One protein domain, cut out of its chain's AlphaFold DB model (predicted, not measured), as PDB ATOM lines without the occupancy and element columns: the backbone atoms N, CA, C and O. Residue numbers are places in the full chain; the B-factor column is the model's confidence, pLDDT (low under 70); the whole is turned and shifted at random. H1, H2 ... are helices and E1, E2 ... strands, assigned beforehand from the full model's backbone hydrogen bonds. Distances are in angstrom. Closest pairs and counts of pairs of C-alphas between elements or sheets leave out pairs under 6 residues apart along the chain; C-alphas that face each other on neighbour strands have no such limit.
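This is residues 387 to 529 of the 529 residues of an uncharacterized protein of uncultured bacterium contig00074 (UniProt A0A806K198). With little regular structure, the chain winds in stacked turns, two parallel sheets, E1 E3 E5 E7 E8 and E2 E4 E6, making walls. Named elements, mostly strand, hold 47 of 143 printed residues: strands E1 to E8, helix H1 after E3. It is compact, radius of gyration of the C-alphas 14.8 A, spanning 41 by 32 by 27 A.

E1, residues 387 to 389, is parallel to E3, 409 to 420, N 388 and O 414 within hydrogen-bond range at 2.8 A. E2, residues 399 to 401, is parallel to E4, 431 to 434, N 399 and O 432 2.8 A apart. H1, residues 422 to 425, is on neither sheet.

E1 begins at C-alpha 387 (185.639, 118.971, 178.999). E3, 20.6 A long, bends 100 degrees at residue 417. E5 spans residues 452 to 460, E6 473 to 475, E7 498 to 502 and E8 525 to 528, ending at (191.396, 121.933, 197.375).

Links after E4 are long, with no cut and no printed residue under pLDDT 70.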
ATOM      1  N   LEU A 387     185.165 120.136 178.245       98.94
ATOM      2  CA  LEU A 387     185.639 118.971 178.999       98.94
ATOM      3  C   LEU A 387     186.872 118.365 178.326       98.94
ATOM      4  O   LEU A 387     186.826 118.024 177.148       98.94
ATOM      5  N   VAL A 388     187.936 118.164 179.098       98.94
ATOM      6  CA  VAL A 388     189.098 117.357 178.718       98.94
ATOM      7  C   VAL A 388     189.207 116.202 179.706       98.94
ATOM      8  O   VAL A 388     189.418 116.433 180.896       98.94
ATOM      9  N   GLU A 389     189.037 114.970 179.231       98.94
ATOM     10  CA  GLU A 389     188.980 113.777 180.079       98.94
ATOM     11  C   GLU A 389     189.910 112.667 179.581       98.94
ATOM     12  O   GLU A 389     189.980 112.415 178.383       98.94
ATOM     13  N   ASN A 390     190.617 111.978 180.478       98.94
ATOM     14  CA  ASN A 390     191.465 110.829 180.129       98.94
ATOM     15  C   ASN A 390     192.392 111.114 178.929       98.94
ATOM     16  O   ASN A 390     192.442 110.361 177.958       98.94
ATOM     17  N   THR A 391     193.034 112.285 178.935       98.94
ATOM     18  CA  THR A 391     193.729 112.827 177.761       98.94
ATOM     19  C   THR A 391     195.140 113.277 178.116       98.94
ATOM     20  O   THR A 391     195.378 113.841 179.187       98.94
ATOM     21  N   LYS A 392     196.079 113.052 177.192       98.94
ATOM     22  CA  LYS A 392     197.458 113.551 177.283       98.94
ATOM     23  C   LYS A 392     197.616 114.818 176.453       98.94
ATOM     24  O   LYS A 392     197.244 114.828 175.282       98.94
ATOM     25  N   VAL A 393     198.193 115.864 177.036       98.88
ATOM     26  CA  VAL A 393     198.416 117.160 176.376       98.88
ATOM     27  C   VAL A 393     199.905 117.506 176.390       98.88
ATOM     28  O   VAL A 393     200.529 117.486 177.449       98.88
ATOM     29  N   PHE A 394     200.471 117.846 175.228       98.25
ATOM     30  CA  PHE A 394     201.905 118.128 175.040       98.25
ATOM     31  C   PHE A 394     202.210 119.593 174.659       98.25
ATOM     32  O   PHE A 394     203.308 119.915 174.205       98.25
ATOM     33  N   GLY A 395     201.236 120.490 174.821       96.12
ATOM     34  CA  GLY A 395     201.334 121.893 174.411       96.12
ATOM     35  C   GLY A 395     202.160 122.793 175.344       96.12
ATOM     36  O   GLY A 395     202.561 122.381 176.434       96.12
ATOM     37  N   PRO A 396     202.408 124.056 174.946       95.12
ATOM     38  CA  PRO A 396     203.048 125.060 175.808       95.12
ATOM     39  C   PRO A 396     202.204 125.404 177.048       95.12
ATOM     40  O   PRO A 396     202.750 125.721 178.102       95.12
ATOM     41  N   TYR A 397     200.884 125.293 176.916       98.44
ATOM     42  CA  TYR A 397     199.891 125.404 177.977       98.44
ATOM     43  C   TYR A 397     199.014 124.152 177.959       98.44
ATOM     44  O   TYR A 397     198.924 123.488 176.920       98.44
ATOM     45  N   PHE A 398     198.331 123.844 179.066       98.81
ATOM     46  CA  PHE A 398     197.269 122.835 179.010       98.81
ATOM     47  C   PHE A 398     196.114 123.330 178.124       98.81
ATOM     48  O   PHE A 398     195.687 122.627 177.212       98.81
ATOM     49  N   ILE A 399     195.670 124.571 178.347       98.81
ATOM     50  CA  ILE A 399     194.743 125.335 177.507       98.81
ATOM     51  C   ILE A 399     195.333 126.731 177.269       98.81
ATOM     52  O   ILE A 399     195.667 127.444 178.213       98.81
ATOM     53  N   ASP A 400     195.430 127.142 176.010       98.50
ATOM     54  CA  ASP A 400     195.763 128.502 175.589       98.50
ATOM     55  C   ASP A 400     194.478 129.265 175.240       98.50
ATOM     56  O   ASP A 400     193.811 128.970 174.244       98.50
ATOM     57  N   LEU A 401     194.097 130.246 176.061       98.44
ATOM     58  CA  LEU A 401     192.980 131.133 175.756       98.44
ATOM     59  C   LEU A 401     193.424 132.138 174.686       98.44
ATOM     60  O   LEU A 401     194.290 132.986 174.915       98.44
ATOM     61  N   ARG A 402     192.813 132.054 173.498       96.38
ATOM     62  CA  ARG A 402     193.268 132.763 172.290       96.38
ATOM     63  C   ARG A 402     193.286 134.284 172.481       96.38
ATOM     64  O   ARG A 402     192.257 134.958 172.416       96.38
ATOM     65  N   SER A 403     194.476 134.841 172.686       96.62
ATOM     66  CA  SER A 403     194.654 136.244 173.098       96.62
ATOM     67  C   SER A 403     194.366 137.270 172.009       96.62
ATOM     68  O   SER A 403     193.922 138.379 172.290       96.62
ATOM     69  N   ASP A 404     194.567 136.896 170.749       94.88
ATOM     70  CA  ASP A 404     194.185 137.710 169.594       94.88
ATOM     71  C   ASP A 404     192.664 137.886 169.471       94.88
ATOM     72  O   ASP A 404     192.210 138.776 168.757       94.88
ATOM     73  N   TYR A 405     191.890 137.104 170.221       96.94
ATOM     74  CA  TYR A 405     190.459 137.273 170.423       96.94
ATOM     75  C   TYR A 405     190.107 137.484 171.911       96.94
ATOM     76  O   TYR A 405     189.062 137.054 172.384       96.94
ATOM     77  N   GLY A 406     190.990 138.125 172.679       97.19
ATOM     78  CA  GLY A 406     190.680 138.590 174.035       97.19
ATOM     79  C   GLY A 406     190.720 137.516 175.117       97.19
ATOM     80  O   GLY A 406     190.302 137.777 176.243       97.19
ATOM     81  N   SER A 407     191.247 136.326 174.809       98.06
ATOM     82  CA  SER A 407     191.367 135.215 175.760       98.06
ATOM     83  C   SER A 407     190.017 134.815 176.378       98.06
ATOM     84  O   SER A 407     189.929 134.546 177.575       98.06
ATOM     85  N   ALA A 408     188.954 134.832 175.567       97.81
ATOM     86  CA  ALA A 408     187.581 134.747 176.049       97.81
ATOM     87  C   ALA A 408     186.988 133.327 175.991       97.81
ATOM     88  O   ALA A 408     186.829 132.756 174.917       97.81
ATOM     89  N   PHE A 409     186.561 132.784 177.127       98.44
ATOM     90  CA  PHE A 409     185.705 131.612 177.234       98.44
ATOM     91  C   PHE A 409     184.643 131.804 178.332       98.44
ATOM     92  O   PHE A 409     184.931 131.647 179.515       98.44
ATOM     93  N   ASP A 410     183.407 132.133 177.947       97.88
ATOM     94  CA  ASP A 410     182.293 132.359 178.883       97.88
ATOM     95  C   ASP A 410     181.605 131.038 179.264       97.88
ATOM     96  O   ASP A 410     180.705 130.549 178.577       97.88
ATOM     97  N   GLY A 411     182.068 130.398 180.334       97.94
ATOM     98  CA  GLY A 411     181.479 129.143 180.793       97.94
ATOM     99  C   GLY A 411     182.364 128.358 181.748       97.94
ATOM    100  O   GLY A 411     183.034 128.940 182.598       97.94
ATOM    101  N   GLU A 412     182.354 127.034 181.630       98.75
ATOM    102  CA  GLU A 412     183.065 126.133 182.538       98.75
ATOM    103  C   GLU A 412     184.102 125.289 181.802       98.75
ATOM    104  O   GLU A 412     183.846 124.779 180.709       98.75
ATOM    105  N   VAL A 413     185.256 125.096 182.440       98.94
ATOM    106  CA  VAL A 413     186.294 124.168 181.980       98.94
ATOM    107  C   VAL A 413     186.465 123.050 183.001       98.94
ATOM    108  O   VAL A 413     186.607 123.298 184.198       98.94
ATOM    109  N   ILE A 414     186.474 121.809 182.523       98.94
ATOM    110  CA  ILE A 414     186.626 120.608 183.341       98.94
ATOM    111  C   ILE A 414     187.809 119.804 182.801       98.94
ATOM    112  O   ILE A 414     187.840 119.452 181.624       98.94
ATOM    113  N   ILE A 415     188.768 119.502 183.671       98.94
ATOM    114  CA  ILE A 415     189.945 118.679 183.398       98.94
ATOM    115  C   ILE A 415     189.851 117.454 184.302       98.94
ATOM    116  O   ILE A 415     189.845 117.603 185.524       98.94
ATOM    117  N   ARG A 416     189.764 116.256 183.720       98.88
ATOM    118  CA  ARG A 416     189.565 115.010 184.469       98.88
ATOM    119  C   ARG A 416     190.529 113.912 184.033       98.88
ATOM    120  O   ARG A 416     190.524 113.527 182.873       98.88
ATOM    121  N   ASN A 417     191.278 113.327 184.963       98.88
ATOM    122  CA  ASN A 417     192.160 112.181 184.707       98.88
ATOM    123  C   ASN A 417     193.144 112.432 183.549       98.88
ATOM    124  O   ASN A 417     193.309 111.591 182.671       98.88
ATOM    125  N   CYS A 418     193.757 113.613 183.503       98.94
ATOM    126  CA  CYS A 418     194.607 114.033 182.389       98.94
ATOM    127  C   CYS A 418     196.094 113.996 182.745       98.94
ATOM    128  O   CYS A 418     196.486 114.123 183.906       98.94
ATOM    129  N   GLU A 419     196.929 113.914 181.713       98.88
ATOM    130  CA  GLU A 419     198.375 114.112 181.810       98.88
ATOM    131  C   GLU A 419     198.777 115.358 181.016       98.88
ATOM    132  O   GLU A 419     198.371 115.538 179.868       98.88
ATOM    133  N   PHE A 420     199.610 116.211 181.606       98.88
ATOM    134  CA  PHE A 420     200.163 117.392 180.955       98.88
ATOM    135  C   PHE A 420     201.682 117.307 180.890       98.88
ATOM    136  O   PHE A 420     202.339 117.232 181.924       98.88
ATOM    137  N   THR A 421     202.249 117.374 179.690       98.69
ATOM    138  CA  THR A 421     203.692 117.499 179.472       98.69
ATOM    139  C   THR A 421     203.981 118.861 178.838       98.69
ATOM    140  O   THR A 421     203.813 119.007 177.624       98.69
ATOM    141  N   PRO A 422     204.417 119.860 179.625       97.81
ATOM    142  CA  PRO A 422     204.677 121.199 179.114       97.81
ATOM    143  C   PRO A 422     205.667 121.189 177.948       97.81
ATOM    144  O   PRO A 422     206.731 120.570 178.027       97.81
ATOM    145  N   ASN A 423     205.297 121.869 176.861       95.69
ATOM    146  CA  ASN A 423     206.120 122.093 175.672       95.69
ATOM    147  C   ASN A 423     206.760 120.803 175.116       95.69
ATOM    148  O   ASN A 423     207.931 120.793 174.722       95.69
ATOM    149  N   ALA A 424     206.013 119.694 175.152       95.62
ATOM    150  CA  ALA A 424     206.468 118.353 174.792       95.62
ATOM    151  C   ALA A 424     207.800 117.939 175.464       95.62
ATOM    152  O   ALA A 424     208.647 117.291 174.851       95.62
ATOM    153  N   GLY A 425     208.018 118.348 176.720       95.44
ATOM    154  CA  GLY A 425     209.188 117.992 177.535       95.44
ATOM    155  C   GLY A 425     210.416 118.882 177.310       95.44
ATOM    156  O   GLY A 425     211.459 118.699 177.951       95.44
ATOM    157  N   ARG A 426     210.319 119.867 176.413       94.75
ATOM    158  CA  ARG A 426     211.355 120.892 176.224       94.75
ATOM    159  C   ARG A 426     211.408 121.810 177.439       94.75
ATOM    160  O   ARG A 426     210.473 121.861 178.230       94.75
ATOM    161  N   ARG A 427     212.499 122.571 177.570       96.75
ATOM    162  CA  ARG A 427     212.661 123.502 178.690       96.75
ATOM    163  C   ARG A 427     211.534 124.534 178.683       96.75
ATOM    164  O   ARG A 427     211.486 125.369 177.779       96.75
ATOM    165  N   SER A 428     210.646 124.481 179.668       95.75
ATOM    166  CA  SER A 428     209.522 125.408 179.784       95.75
ATOM    167  C   SER A 428     208.960 125.440 181.194       95.75
ATOM    168  O   SER A 428     209.148 124.525 181.992       95.75
ATOM    169  N   ASP A 429     208.236 126.511 181.482       95.56
ATOM    170  CA  ASP A 429     207.338 126.551 182.625       95.56
ATOM    171  C   ASP A 429     206.178 125.554 182.442       95.56
ATOM    172  O   ASP A 429     205.897 125.128 181.318       95.56
ATOM    173  N   ALA A 430     205.497 125.204 183.531       98.12
ATOM    174  CA  ALA A 430     204.266 124.417 183.488       98.12
ATOM    175  C   ALA A 430     203.087 125.331 183.820       98.12
ATOM    176  O   ALA A 430     202.919 125.735 184.970       98.12
ATOM    177  N   ILE A 431     202.288 125.675 182.812       98.56
ATOM    178  CA  ILE A 431     201.179 126.623 182.942       98.56
ATOM    179  C   ILE A 431     199.906 125.959 182.418       98.56
ATOM    180  O   ILE A 431     199.887 125.448 181.299       98.56
ATOM    181  N   LEU A 432     198.841 125.954 183.222       98.88
ATOM    182  CA  LEU A 432     197.583 125.320 182.828       98.88
ATOM    183  C   LEU A 432     196.784 126.204 181.869       98.88
ATOM    184  O   LEU A 432     196.431 125.741 180.792       98.88
ATOM    185  N   PHE A 433     196.558 127.469 182.219       98.88
ATOM    186  CA  PHE A 433     195.808 128.419 181.399       98.88
ATOM    187  C   PHE A 433     196.715 129.554 180.922       98.88
ATOM    188  O   PHE A 433     197.119 130.417 181.708       98.88
ATOM    189  N   GLY A 434     197.044 129.532 179.632       98.56
ATOM    190  CA  GLY A 434     197.724 130.613 178.919       98.56
ATOM    191  C   GLY A 434     196.740 131.649 178.382       98.56
ATOM    192  O   GLY A 434     195.558 131.353 178.203       98.56
ATOM    193  N   GLY A 435     197.219 132.867 178.148       97.75
ATOM    194  CA  GLY A 435     196.445 133.935 177.525       97.75
ATOM    195  C   GLY A 435     196.985 135.325 177.858       97.75
ATOM    196  O   GLY A 435     197.939 135.479 178.616       97.75
ATOM    197  N   ASN A 436     196.367 136.343 177.267       97.69
ATOM    198  CA  ASN A 436     196.678 137.754 177.469       97.69
ATOM    199  C   ASN A 436     195.441 138.611 177.158       97.69
ATOM    200  O   ASN A 436     194.834 138.475 176.090       97.69
ATOM    201  N   ASN A 437     195.088 139.519 178.066       98.06
ATOM    202  CA  ASN A 437     194.068 140.540 177.841       98.06
ATOM    203  C   ASN A 437     194.316 141.735 178.771       98.06
ATOM    204  O   ASN A 437     194.256 141.604 179.989       98.06
ATOM    205  N   THR A 438     194.581 142.904 178.188       97.44
ATOM    206  CA  THR A 438     194.863 144.139 178.936       97.44
ATOM    207  C   THR A 438     193.609 144.947 179.280       97.44
ATOM    208  O   THR A 438     193.697 145.990 179.923       97.44
ATOM    209  N   GLY A 439     192.444 144.541 178.775       97.69
ATOM    210  CA  GLY A 439     191.203 145.301 178.891       97.69
ATOM    211  C   GLY A 439     191.215 146.634 178.130       97.69
ATOM    212  O   GLY A 439     190.407 147.513 178.416       97.69
ATOM    213  N   GLN A 440     192.137 146.826 177.177       97.69
ATOM    214  CA  GLN A 440     192.257 148.066 176.389       97.69
ATOM    215  C   GLN A 440     191.728 147.947 174.955       97.69
ATOM    216  O   GLN A 440     191.604 148.952 174.261       97.69
ATOM    217  N   HIS A 441     191.420 146.735 174.489       97.56
ATOM    218  CA  HIS A 441     190.966 146.494 173.118       97.56
ATOM    219  C   HIS A 441     189.498 146.080 173.087       97.56
ATOM    220  O   HIS A 441     189.070 145.210 173.845       97.56
ATOM    221  N   ASN A 442     188.734 146.666 172.166       97.69
ATOM    222  CA  ASN A 442     187.356 146.265 171.920       97.69
ATOM    223  C   ASN A 442     187.318 145.064 170.971       97.69
ATOM    224  O   ASN A 442     187.422 145.226 169.757       97.69
ATOM    225  N   PHE A 443     187.100 143.863 171.503       97.88
ATOM    226  CA  PHE A 443     186.917 142.652 170.690       97.88
ATOM    227  C   PHE A 443     185.522 142.553 170.045       97.88
ATOM    228  O   PHE A 443     185.250 141.625 169.277       97.88
ATOM    229  N   GLY A 444     184.635 143.505 170.341       97.38
ATOM    230  CA  GLY A 444     183.235 143.502 169.936       97.38
ATOM    231  C   GLY A 444     182.341 142.710 170.888       97.38
ATOM    232  O   GLY A 444     181.195 142.463 170.549       97.38
ATOM    233  N   TYR A 445     182.830 142.265 172.050       96.94
ATOM    234  CA  TYR A 445     182.075 141.557 173.094       96.94
ATOM    235  C   TYR A 445     182.833 141.603 174.430       96.94
ATOM    236  O   TYR A 445     184.043 141.835 174.454       96.94
ATOM    237  N   THR A 446     182.127 141.366 175.540       97.25
ATOM    238  CA  THR A 446     182.751 141.225 176.863       97.25
ATOM    239  C   THR A 446     183.597 139.962 176.898       97.25
ATOM    240  O   THR A 446     183.119 138.878 176.571       97.25
ATOM    241  N   CYS A 447     184.862 140.095 177.283       98.31
ATOM    242  CA  CYS A 447     185.764 138.959 177.397       98.31
ATOM    243  C   CYS A 447     185.660 138.361 178.805       98.31
ATOM    244  O   CYS A 447     185.740 139.086 179.796       98.31
ATOM    245  N   HIS A 448     185.508 137.043 178.879       98.06
ATOM    246  CA  HIS A 448     185.419 136.284 180.126       98.06
ATOM    247  C   HIS A 448     186.508 135.220 180.144       98.06
ATOM    248  O   HIS A 448     186.705 134.554 179.140       98.06
ATOM    249  N   MET A 449     187.185 135.001 181.260       98.69
ATOM    250  CA  MET A 449     187.810 133.706 181.528       98.69
ATOM    251  C   MET A 449     186.720 132.682 181.879       98.69
ATOM    252  O   MET A 449     185.610 133.093 182.238       98.69
ATOM    253  N   PRO A 450     187.013 131.365 181.858       98.62
ATOM    254  CA  PRO A 450     186.079 130.377 182.382       98.62
ATOM    255  C   PRO A 450     185.646 130.779 183.790       98.62
ATOM    256  O   PRO A 450     186.490 130.984 184.665       98.62
ATOM    257  N   LYS A 451     184.339 130.902 184.009       98.69
ATOM    258  CA  LYS A 451     183.757 131.283 185.295       98.69
ATOM    259  C   LYS A 451     184.187 130.310 186.387       98.69
ATOM    260  O   LYS A 451     184.561 130.728 187.482       98.69
ATOM    261  N   LYS A 452     184.164 129.017 186.058       98.75
ATOM    262  CA  LYS A 452     184.583 127.926 186.932       98.75
ATOM    263  C   LYS A 452     185.525 126.976 186.211       98.75
ATOM    264  O   LYS A 452     185.268 126.566 185.078       98.75
ATOM    265  N   ILE A 453     186.580 126.583 186.914       98.94
ATOM    266  CA  ILE A 453     187.522 125.556 186.477       98.94
ATOM    267  C   ILE A 453     187.481 124.409 187.485       98.94
ATOM    268  O   ILE A 453     187.595 124.625 188.691       98.94
ATOM    269  N   THR A 454     187.307 123.183 186.998       98.94
ATOM    270  CA  THR A 454     187.378 121.966 187.816       98.94
ATOM    271  C   THR A 454     188.539 121.111 187.335       98.94
ATOM    272  O   THR A 454     188.590 120.763 186.161       98.94
ATOM    273  N   ILE A 455     189.457 120.773 188.236       98.88
ATOM    274  CA  ILE A 455     190.608 119.909 187.982       98.88
ATOM    275  C   ILE A 455     190.478 118.704 188.903       98.88
ATOM    276  O   ILE A 455     190.493 118.867 190.118       98.88
ATOM    277  N   ASP A 456     190.358 117.511 188.331       98.75
ATOM    278  CA  ASP A 456     190.259 116.260 189.081       98.75
ATOM    279  C   ASP A 456     191.172 115.195 188.472       98.75
ATOM    280  O   ASP A 456     190.907 114.692 187.384       98.75
ATOM    281  N   GLY A 457     192.278 114.867 189.140       98.56
ATOM    282  CA  GLY A 457     193.220 113.854 188.651       98.56
ATOM    283  C   GLY A 457     194.110 114.355 187.510       98.56
ATOM    284  O   GLY A 457     194.150 113.748 186.444       98.56
ATOM    285  N   LEU A 458     194.818 115.472 187.703       98.88
ATOM    286  CA  LEU A 458     195.770 116.000 186.717       98.88
ATOM    287  C   LEU A 458     197.215 115.680 187.123       98.88
ATOM    288  O   LEU A 458     197.689 116.143 188.160       98.88
ATOM    289  N   ALA A 459     197.940 114.943 186.283       98.81
ATOM    290  CA  ALA A 459     199.371 114.694 186.443       98.81
ATOM    291  C   ALA A 459     200.193 115.623 185.539       98.81
ATOM    292  O   ALA A 459     200.064 115.591 184.317       98.81
ATOM    293  N   ILE A 460     201.071 116.435 186.126       98.81
ATOM    294  CA  ILE A 460     201.921 117.394 185.412       98.81
ATOM    295  C   ILE A 460     203.357 116.859 185.357       98.81
ATOM    296  O   ILE A 460     203.985 116.600 186.382       98.81
ATOM    297  N   HIS A 461     203.892 116.710 184.147       98.31
ATOM    298  CA  HIS A 461     205.230 116.205 183.840       98.31
ATOM    299  C   HIS A 461     206.226 117.359 183.629       98.31
ATOM    300  O   HIS A 461     206.865 117.488 182.588       98.31
ATOM    301  N   ASP A 462     206.366 118.210 184.640       97.06
ATOM    302  CA  ASP A 462     207.231 119.397 184.709       97.06
ATOM    303  C   ASP A 462     208.711 119.058 184.992       97.06
ATOM    304  O   ASP A 462     209.338 119.575 185.915       97.06
ATOM    305  N   VAL A 463     209.289 118.157 184.192       92.69
ATOM    306  CA  VAL A 463     210.620 117.567 184.449       92.69
ATOM    307  C   VAL A 463     211.808 118.405 183.958       92.69
ATOM    308  O   VAL A 463     212.942 118.127 184.340       92.69
ATOM    309  N   ASN A 464     211.575 119.427 183.127       95.81
ATOM    310  CA  ASN A 464     212.625 120.296 182.577       95.81
ATOM    311  C   ASN A 464     212.303 121.796 182.752       95.81
ATOM    312  O   ASN A 464     212.181 122.526 181.765       95.81
ATOM    313  N   PRO A 465     212.108 122.285 183.986       95.69
ATOM    314  CA  PRO A 465     211.686 123.659 184.195       95.69
ATOM    315  C   PRO A 465     212.853 124.676 184.143       95.69
ATOM    316  O   PRO A 465     214.030 124.306 184.220       95.69
ATOM    317  N   PRO A 466     212.564 125.989 184.033       94.62
ATOM    318  CA  PRO A 466     213.532 127.059 184.272       94.62
ATOM    319  C   PRO A 466     214.147 127.006 185.681       94.62
ATOM    320  O   PRO A 466     213.610 126.387 186.596       94.62
ATOM    321  N   SER A 467     215.286 127.677 185.878       93.75
ATOM    322  CA  SER A 467     216.035 127.638 187.148       93.75
ATOM    323  C   SER A 467     215.298 128.295 188.320       93.75
ATOM    324  O   SER A 467     215.498 127.917 189.468       93.75
ATOM    325  N   ASP A 468     214.453 129.276 188.029       93.44
ATOM    326  CA  ASP A 468     213.628 130.047 188.961       93.44
ATOM    327  C   ASP A 468     212.212 129.469 189.128       93.44
ATOM    328  O   ASP A 468     211.326 130.109 189.693       93.44
ATOM    329  N   TYR A 469     211.982 128.242 188.657       96.69
ATOM    330  CA  TYR A 469     210.676 127.601 188.694       96.69
ATOM    331  C   TYR A 469     210.154 127.398 190.119       96.69
ATOM    332  O   TYR A 469     210.758 126.709 190.946       96.69
ATOM    333  N   GLN A 470     208.985 127.971 190.395       95.88
ATOM    334  CA  GLN A 470     208.323 127.908 191.701       95.88
ATOM    335  C   GLN A 470     207.305 126.765 191.814       95.88
ATOM    336  O   GLN A 470     206.861 126.471 192.918       95.88
ATOM    337  N   GLY A 471     207.005 126.088 190.705       97.62
ATOM    338  CA  GLY A 471     205.950 125.084 190.602       97.62
ATOM    339  C   GLY A 471     204.947 125.432 189.500       97.62
ATOM    340  O   GLY A 471     205.058 126.504 188.881       97.62
ATOM    341  N   PRO A 472     204.003 124.524 189.203       98.31
ATOM    342  CA  PRO A 472     203.046 124.719 188.124       98.31
ATOM    343  C   PRO A 472     202.123 125.901 188.422       98.31
ATOM    344  O   PRO A 472     201.730 126.129 189.564       98.31
ATOM    345  N   LYS A 473     201.773 126.661 187.389       98.56
ATOM    346  CA  LYS A 473     200.905 127.838 187.490       98.56
ATOM    347  C   LYS A 473     199.517 127.490 186.985       98.56
ATOM    348  O   LYS A 473     199.392 126.935 185.892       98.56
ATOM    349  N   ILE A 474     198.479 127.851 187.736       98.75
ATOM    350  CA  ILE A 474     197.104 127.732 187.233       98.75
ATOM    351  C   ILE A 474     196.923 128.695 186.057       98.75
ATOM    352  O   ILE A 474     196.536 128.268 184.974       98.75
ATOM    353  N   PHE A 475     197.279 129.965 186.238       98.81
ATOM    354  CA  PHE A 475     197.173 130.995 185.209       98.81
ATOM    355  C   PHE A 475     198.541 131.589 184.876       98.81
ATOM    356  O   PHE A 475     199.366 131.837 185.761       98.81
ATOM    357  N   ALA A 476     198.761 131.876 183.594       98.19
ATOM    358  CA  ALA A 476     199.799 132.805 183.163       98.19
ATOM    359  C   ALA A 476     199.576 134.211 183.763       98.19
ATOM    360  O   ALA A 476     198.563 134.490 184.413       98.19
ATOM    361  N   ASP A 477     200.516 135.123 183.531       97.69
ATOM    362  CA  ASP A 477     200.265 136.552 183.714       97.69
ATOM    363  C   ASP A 477     199.549 137.101 182.474       97.69
ATOM    364  O   ASP A 477     200.159 137.276 181.421       97.69
ATOM    365  N   PHE A 478     198.239 137.331 182.591       98.19
ATOM    366  CA  PHE A 478     197.406 137.805 181.481       98.19
ATOM    367  C   PHE A 478     197.539 139.315 181.242       98.19
ATOM    368  O   PHE A 478     197.158 139.791 180.169       98.19
ATOM    369  N   ASN A 479     198.028 140.065 182.237       97.62
ATOM    370  CA  ASN A 479     198.210 141.508 182.167       97.62
ATOM    371  C   ASN A 479     199.220 141.982 183.224       97.62
ATOM    372  O   ASN A 479     198.847 142.342 184.342       97.62
ATOM    373  N   LYS A 480     200.490 142.064 182.825       96.62
ATOM    374  CA  LYS A 480     201.605 142.491 183.684       96.62
ATOM    375  C   LYS A 480     201.442 143.875 184.326       96.62
ATOM    376  O   LYS A 480     202.104 144.160 185.318       96.62
ATOM    377  N   ASP A 481     200.597 144.738 183.757       97.00
ATOM    378  CA  ASP A 481     200.390 146.104 184.243       97.00
ATOM    379  C   ASP A 481     199.247 146.169 185.278       97.00
ATOM    380  O   ASP A 481     199.107 147.161 185.996       97.00
ATOM    381  N   PHE A 482     198.435 145.109 185.404       97.12
ATOM    382  CA  PHE A 482     197.333 145.048 186.365       97.12
ATOM    383  C   PHE A 482     197.816 144.621 187.756       97.12
ATOM    384  O   PHE A 482     197.503 143.537 188.250       97.12
ATOM    385  N   THR A 483     198.582 145.500 188.399       96.81
ATOM    386  CA  THR A 483     199.203 145.249 189.709       96.81
ATOM    387  C   THR A 483     198.581 146.046 190.860       96.81
ATOM    388  O   THR A 483     198.970 145.850 192.010       96.81
ATOM    389  N   SER A 484     197.636 146.953 190.582       96.62
ATOM    390  CA  SER A 484     196.888 147.723 191.591       96.62
ATOM    391  C   SER A 484     195.464 148.060 191.116       96.62
ATOM    392  O   SER A 484     195.107 147.835 189.960       96.62
ATOM    393  N   GLU A 485     194.626 148.605 192.007       95.06
ATOM    394  CA  GLU A 485     193.254 149.050 191.675       95.06
ATOM    395  C   GLU A 485     193.224 150.307 190.790       95.06
ATOM    396  O   GLU A 485     192.168 150.693 190.271       95.06
ATOM    397  N   ASP A 486     194.382 150.940 190.605       96.50
ATOM    398  CA  ASP A 486     194.538 152.134 189.780       96.50
ATOM    399  C   ASP A 486     194.516 151.798 188.290       96.50
ATOM    400  O   ASP A 486     194.130 152.646 187.487       96.50
ATOM    401  N   TYR A 487     194.870 150.561 187.919       97.25
ATOM    402  CA  TYR A 487     194.769 150.103 186.539       97.25
ATOM    403  C   TYR A 487     193.302 150.114 186.088       97.25
ATOM    404  O   TYR A 487     192.436 149.518 186.733       97.25
ATOM    405  N   LYS A 488     193.012 150.811 184.985       97.12
ATOM    406  CA  LYS A 488     191.659 150.937 184.432       97.12
ATOM    407  C   LYS A 488     191.564 150.227 183.096       97.12
ATOM    408  O   LYS A 488     192.237 150.595 182.136       97.12
ATOM    409  N   GLU A 489     190.681 149.247 183.035       96.81
ATOM    410  CA  GLU A 489     190.279 148.592 181.798       96.81
ATOM    411  C   GLU A 489     189.190 149.430 181.119       96.81
ATOM    412  O   GLU A 489     188.188 149.778 181.743       96.81
ATOM    413  N   GLN A 490     189.382 149.767 179.844       97.75
ATOM    414  CA  GLN A 490     188.347 150.415 179.029       97.75
ATOM    415  C   GLN A 490     187.252 149.418 178.626       97.75
ATOM    416  O   GLN A 490     186.076 149.767 178.554       97.75
ATOM    417  N   PHE A 491     187.655 148.169 178.400       97.94
ATOM    418  CA  PHE A 491     186.815 147.026 178.073       97.94
ATOM    419  C   PHE A 491     187.097 145.942 179.121       97.94
ATOM    420  O   PHE A 491     188.041 145.171 178.943       97.94
ATOM    421  N   PRO A 492     186.346 145.916 180.240       95.88
ATOM    422  CA  PRO A 492     186.648 145.048 181.376       95.88
ATOM    423  C   PRO A 492     186.792 143.573 180.998       95.88
ATOM    424  O   PRO A 492     185.972 143.034 180.246       95.88
ATOM    425  N   PHE A 493     187.810 142.921 181.560       97.81
ATOM    426  CA  PHE A 493     188.044 141.491 181.395       97.81
ATOM    427  C   PHE A 493     187.560 140.740 182.637       97.81
ATOM    428  O   PHE A 493     188.053 140.937 183.749       97.81
ATOM    429  N   VAL A 494     186.556 139.880 182.468       98.31
ATOM    430  CA  VAL A 494     185.943 139.164 183.590       98.31
ATOM    431  C   VAL A 494     186.800 137.952 183.953       98.31
ATOM    432  O   VAL A 494     186.898 137.000 183.184       98.31
ATOM    433  N   ILE A 495     187.418 137.991 185.131       98.19
ATOM    434  CA  ILE A 495     188.312 136.939 185.641       98.19
ATOM    435  C   ILE A 495     187.515 135.758 186.208       98.19
ATOM    436  O   ILE A 495     186.405 135.933 186.709       98.19
ATOM    437  N   THR A 496     188.105 134.559 186.154       98.81
ATOM    438  CA  THR A 496     187.585 133.330 186.772       98.81
ATOM    439  C   THR A 496     187.165 133.558 188.225       98.81
ATOM    440  O   THR A 496     187.873 134.203 188.994       98.81
ATOM    441  N   GLU A 497     186.030 132.987 188.624       98.69
ATOM    442  CA  GLU A 497     185.514 133.108 189.990       98.69
ATOM    443  C   GLU A 497     186.050 131.992 190.897       98.69
ATOM    444  O   GLU A 497     186.471 132.251 192.026       98.69
ATOM    445  N   GLU A 498     186.054 130.747 190.411       98.75
ATOM    446  CA  GLU A 498     186.385 129.566 191.215       98.75
ATOM    447  C   GLU A 498     187.268 128.566 190.457       98.75
ATOM    448  O   GLU A 498     187.002 128.220 189.304       98.75
ATOM    449  N   VAL A 499     188.275 128.037 191.157       98.88
ATOM    450  CA  VAL A 499     189.032 126.850 190.748       98.88
ATOM    451  C   VAL A 499     188.896 125.786 191.836       98.88
ATOM    452  O   VAL A 499     189.313 125.989 192.978       98.88
ATOM    453  N   ALA A 500     188.300 124.650 191.484       98.75
ATOM    454  CA  ALA A 500     188.190 123.481 192.348       98.75
ATOM    455  C   ALA A 500     189.210 122.424 191.912       98.75
ATOM    456  O   ALA A 500     189.214 122.033 190.746       98.75
ATOM    457  N   ILE A 501     190.060 121.975 192.834       98.75
ATOM    458  CA  ILE A 501     191.179 121.069 192.563       98.75
ATOM    459  C   ILE A 501     191.073 119.836 193.463       98.75
ATOM    460  O   ILE A 501     190.992 119.958 194.683       98.75
ATOM    461  N   SER A 502     191.127 118.655 192.858       98.31
ATOM    462  CA  SER A 502     191.329 117.369 193.520       98.31
ATOM    463  C   SER A 502     192.389 116.566 192.769       98.31
ATOM    464  O   SER A 502     192.442 116.558 191.540       98.31
ATOM    465  N   ASN A 503     193.259 115.874 193.506       97.25
ATOM    466  CA  ASN A 503     194.232 114.931 192.938       97.25
ATOM    467  C   ASN A 503     195.148 115.515 191.836       97.25
ATOM    468  O   ASN A 503     195.455 114.839 190.854       97.25
ATOM    469  N   MET A 504     195.592 116.769 191.972       98.12
ATOM    470  CA  MET A 504     196.592 117.352 191.070       98.12
ATOM    471  C   MET A 504     198.008 117.068 191.583       98.12
ATOM    472  O   MET A 504     198.313 117.312 192.748       98.12
ATOM    473  N   THR A 505     198.886 116.569 190.713       98.12
ATOM    474  CA  THR A 505     200.267 116.209 191.062       98.12
ATOM    475  C   THR A 505     201.264 116.781 190.062       98.12
ATOM    476  O   THR A 505     200.952 116.938 188.883       98.12
ATOM    477  N   ALA A 506     202.478 117.070 190.526       98.25
ATOM    478  CA  ALA A 506     203.583 117.555 189.706       98.25
ATOM    479  C   ALA A 506     204.813 116.660 189.900       98.25
ATOM    480  O   ALA A 506     205.160 116.320 191.035       98.25
ATOM    481  N   LYS A 507     205.486 116.270 188.812       98.19
ATOM    482  CA  LYS A 507     206.689 115.423 188.861       98.19
ATOM    483  C   LYS A 507     207.856 116.104 189.572       98.19
ATOM    484  O   LYS A 507     208.652 115.407 190.195       98.19
ATOM    485  N   SER A 508     207.939 117.431 189.532       96.75
ATOM    486  CA  SER A 508     208.931 118.208 190.281       96.75
ATOM    487  C   SER A 508     208.744 118.149 191.803       96.75
ATOM    488  O   SER A 508     209.650 118.534 192.541       96.75
ATOM    489  N   GLY A 509     207.571 117.717 192.283       96.25
ATOM    490  CA  GLY A 509     207.192 117.753 193.696       96.25
ATOM    491  C   GLY A 509     206.917 119.160 194.242       96.25
ATOM    492  O   GLY A 509     206.657 119.303 195.436       96.25
ATOM    493  N   LYS A 510     206.975 120.206 193.404       96.69
ATOM    494  CA  LYS A 510     206.663 121.580 193.818       96.69
ATOM    495  C   LYS A 510     205.146 121.787 193.931       96.69
ATOM    496  O   LYS A 510     204.398 121.220 193.131       96.69
ATOM    497  N   PRO A 511     204.684 122.611 194.888       96.44
ATOM    498  CA  PRO A 511     203.281 123.000 194.958       96.44
ATOM    499  C   PRO A 511     202.910 123.868 193.752       96.44
ATOM    500  O   PRO A 511     203.770 124.521 193.160       96.44
ATOM    501  N   PHE A 512     201.628 123.909 193.402       97.06
ATOM    502  CA  PHE A 512     201.160 124.866 192.408       97.06
ATOM    503  C   PHE A 512     201.117 126.286 192.985       97.06
ATOM    504  O   PHE A 512     201.017 126.487 194.195       97.06
ATOM    505  N   ILE A 513     201.141 127.278 192.100       97.38
ATOM    506  CA  ILE A 513     200.836 128.674 192.418       97.38
ATOM    507  C   ILE A 513     199.699 129.168 191.521       97.38
ATOM    508  O   ILE A 513     199.491 128.660 190.419       97.38
ATOM    509  N   VAL A 514     198.952 130.174 191.975       98.06
ATOM    510  CA  VAL A 514     197.821 130.710 191.197       98.06
ATOM    511  C   VAL A 514     198.314 131.406 189.928       98.06
ATOM    512  O   VAL A 514     197.862 131.080 188.835       98.06
ATOM    513  N   SER A 515     199.251 132.343 190.066       98.19
ATOM    514  CA  SER A 515     199.881 133.086 188.971       98.19
ATOM    515  C   SER A 515     201.107 133.836 189.502       98.19
ATOM    516  O   SER A 515     201.235 134.042 190.711       98.19
ATOM    517  N   THR A 516     201.985 134.293 188.609       96.81
ATOM    518  CA  THR A 516     203.033 135.278 188.934       96.81
ATOM    519  C   THR A 516     202.482 136.691 189.123       96.81
ATOM    520  O   THR A 516     203.188 137.540 189.659       96.81
ATOM    521  N   ASN A 517     201.227 136.940 188.735       97.31
ATOM    522  CA  ASN A 517     200.508 138.181 189.001       97.31
ATOM    523  C   ASN A 517     199.413 137.949 190.063       97.31
ATOM    524  O   ASN A 517     198.244 137.728 189.733       97.31
ATOM    525  N   PRO A 518     199.763 137.977 191.362       96.00
ATOM    526  CA  PRO A 518     198.811 137.672 192.428       96.00
ATOM    527  C   PRO A 518     197.697 138.715 192.535       96.00
ATOM    528  O   PRO A 518     196.608 138.394 193.001       96.00
ATOM    529  N   PHE A 519     197.941 139.958 192.110       98.06
ATOM    530  CA  PHE A 519     196.959 141.027 192.235       98.06
ATOM    531  C   PHE A 519     195.774 140.817 191.290       98.06
ATOM    532  O   PHE A 519     194.625 140.892 191.734       98.06
ATOM    533  N   MET A 520     196.029 140.503 190.018       97.38
ATOM    534  CA  MET A 520     194.982 140.232 189.027       97.38
ATOM    535  C   MET A 520     194.052 139.096 189.479       97.38
ATOM    536  O   MET A 520     192.830 139.223 189.404       97.38
ATOM    537  N   PHE A 521     194.620 138.030 190.050       98.12
ATOM    538  CA  PHE A 521     193.884 136.833 190.471       98.12
ATOM    539  C   PHE A 521     193.514 136.803 191.966       98.12
ATOM    540  O   PHE A 521     193.045 135.784 192.465       98.12
ATOM    541  N   ARG A 522     193.652 137.922 192.697       97.50
ATOM    542  CA  ARG A 522     193.432 137.992 194.161       97.50
ATOM    543  C   ARG A 522     192.022 137.617 194.633       97.50
ATOM    544  O   ARG A 522     191.823 137.367 195.817       97.50
ATOM    545  N   LYS A 523     191.039 137.646 193.727       97.25
ATOM    546  CA  LYS A 523     189.628 137.327 194.005       97.25
ATOM    547  C   LYS A 523     189.224 135.915 193.568       97.25
ATOM    548  O   LYS A 523     188.085 135.533 193.814       97.25
ATOM    549  N   VAL A 524     190.124 135.154 192.940       98.50
ATOM    550  CA  VAL A 524     189.839 133.772 192.539       98.50
ATOM    551  C   VAL A 524     189.767 132.900 193.788       98.50
ATOM    552  O   VAL A 524     190.720 132.825 194.564       98.50
ATOM    553  N   LYS A 525     188.647 132.207 193.974       98.62
ATOM    554  CA  LYS A 525     188.488 131.241 195.058       98.62
ATOM    555  C   LYS A 525     189.129 129.908 194.665       98.62
ATOM    556  O   LYS A 525     188.646 129.240 193.754       98.62
ATOM    557  N   ILE A 526     190.169 129.497 195.388       98.25
ATOM    558  CA  ILE A 526     190.780 128.166 195.252       98.25
ATOM    559  C   ILE A 526     190.176 127.230 196.302       98.25
ATOM    560  O   ILE A 526     190.146 127.563 197.485       98.25
ATOM    561  N   THR A 527     189.672 126.072 195.872       97.62
ATOM    562  CA  THR A 527     189.188 125.011 196.769       97.62
ATOM    563  C   THR A 527     189.936 123.718 196.473       97.62
ATOM    564  O   THR A 527     189.788 123.170 195.384       97.62
ATOM    565  N   GLU A 528     190.694 123.220 197.445       93.38
ATOM    566  CA  GLU A 528     191.396 121.933 197.375       93.38
ATOM    567  C   GLU A 528     190.607 120.867 198.147       93.38
ATOM    568  O   GLU A 528     190.077 121.153 199.226       93.38
ATOM    569  N   LYS A 529     190.478 119.666 197.575       81.12
ATOM    570  CA  LYS A 529     189.760 118.528 198.167       81.12
ATOM    571  C   LYS A 529     190.617 117.280 198.260       81.12
ATOM    572  O   LYS A 529     191.351 117.003 197.283       81.12
TER     573      LYS A 529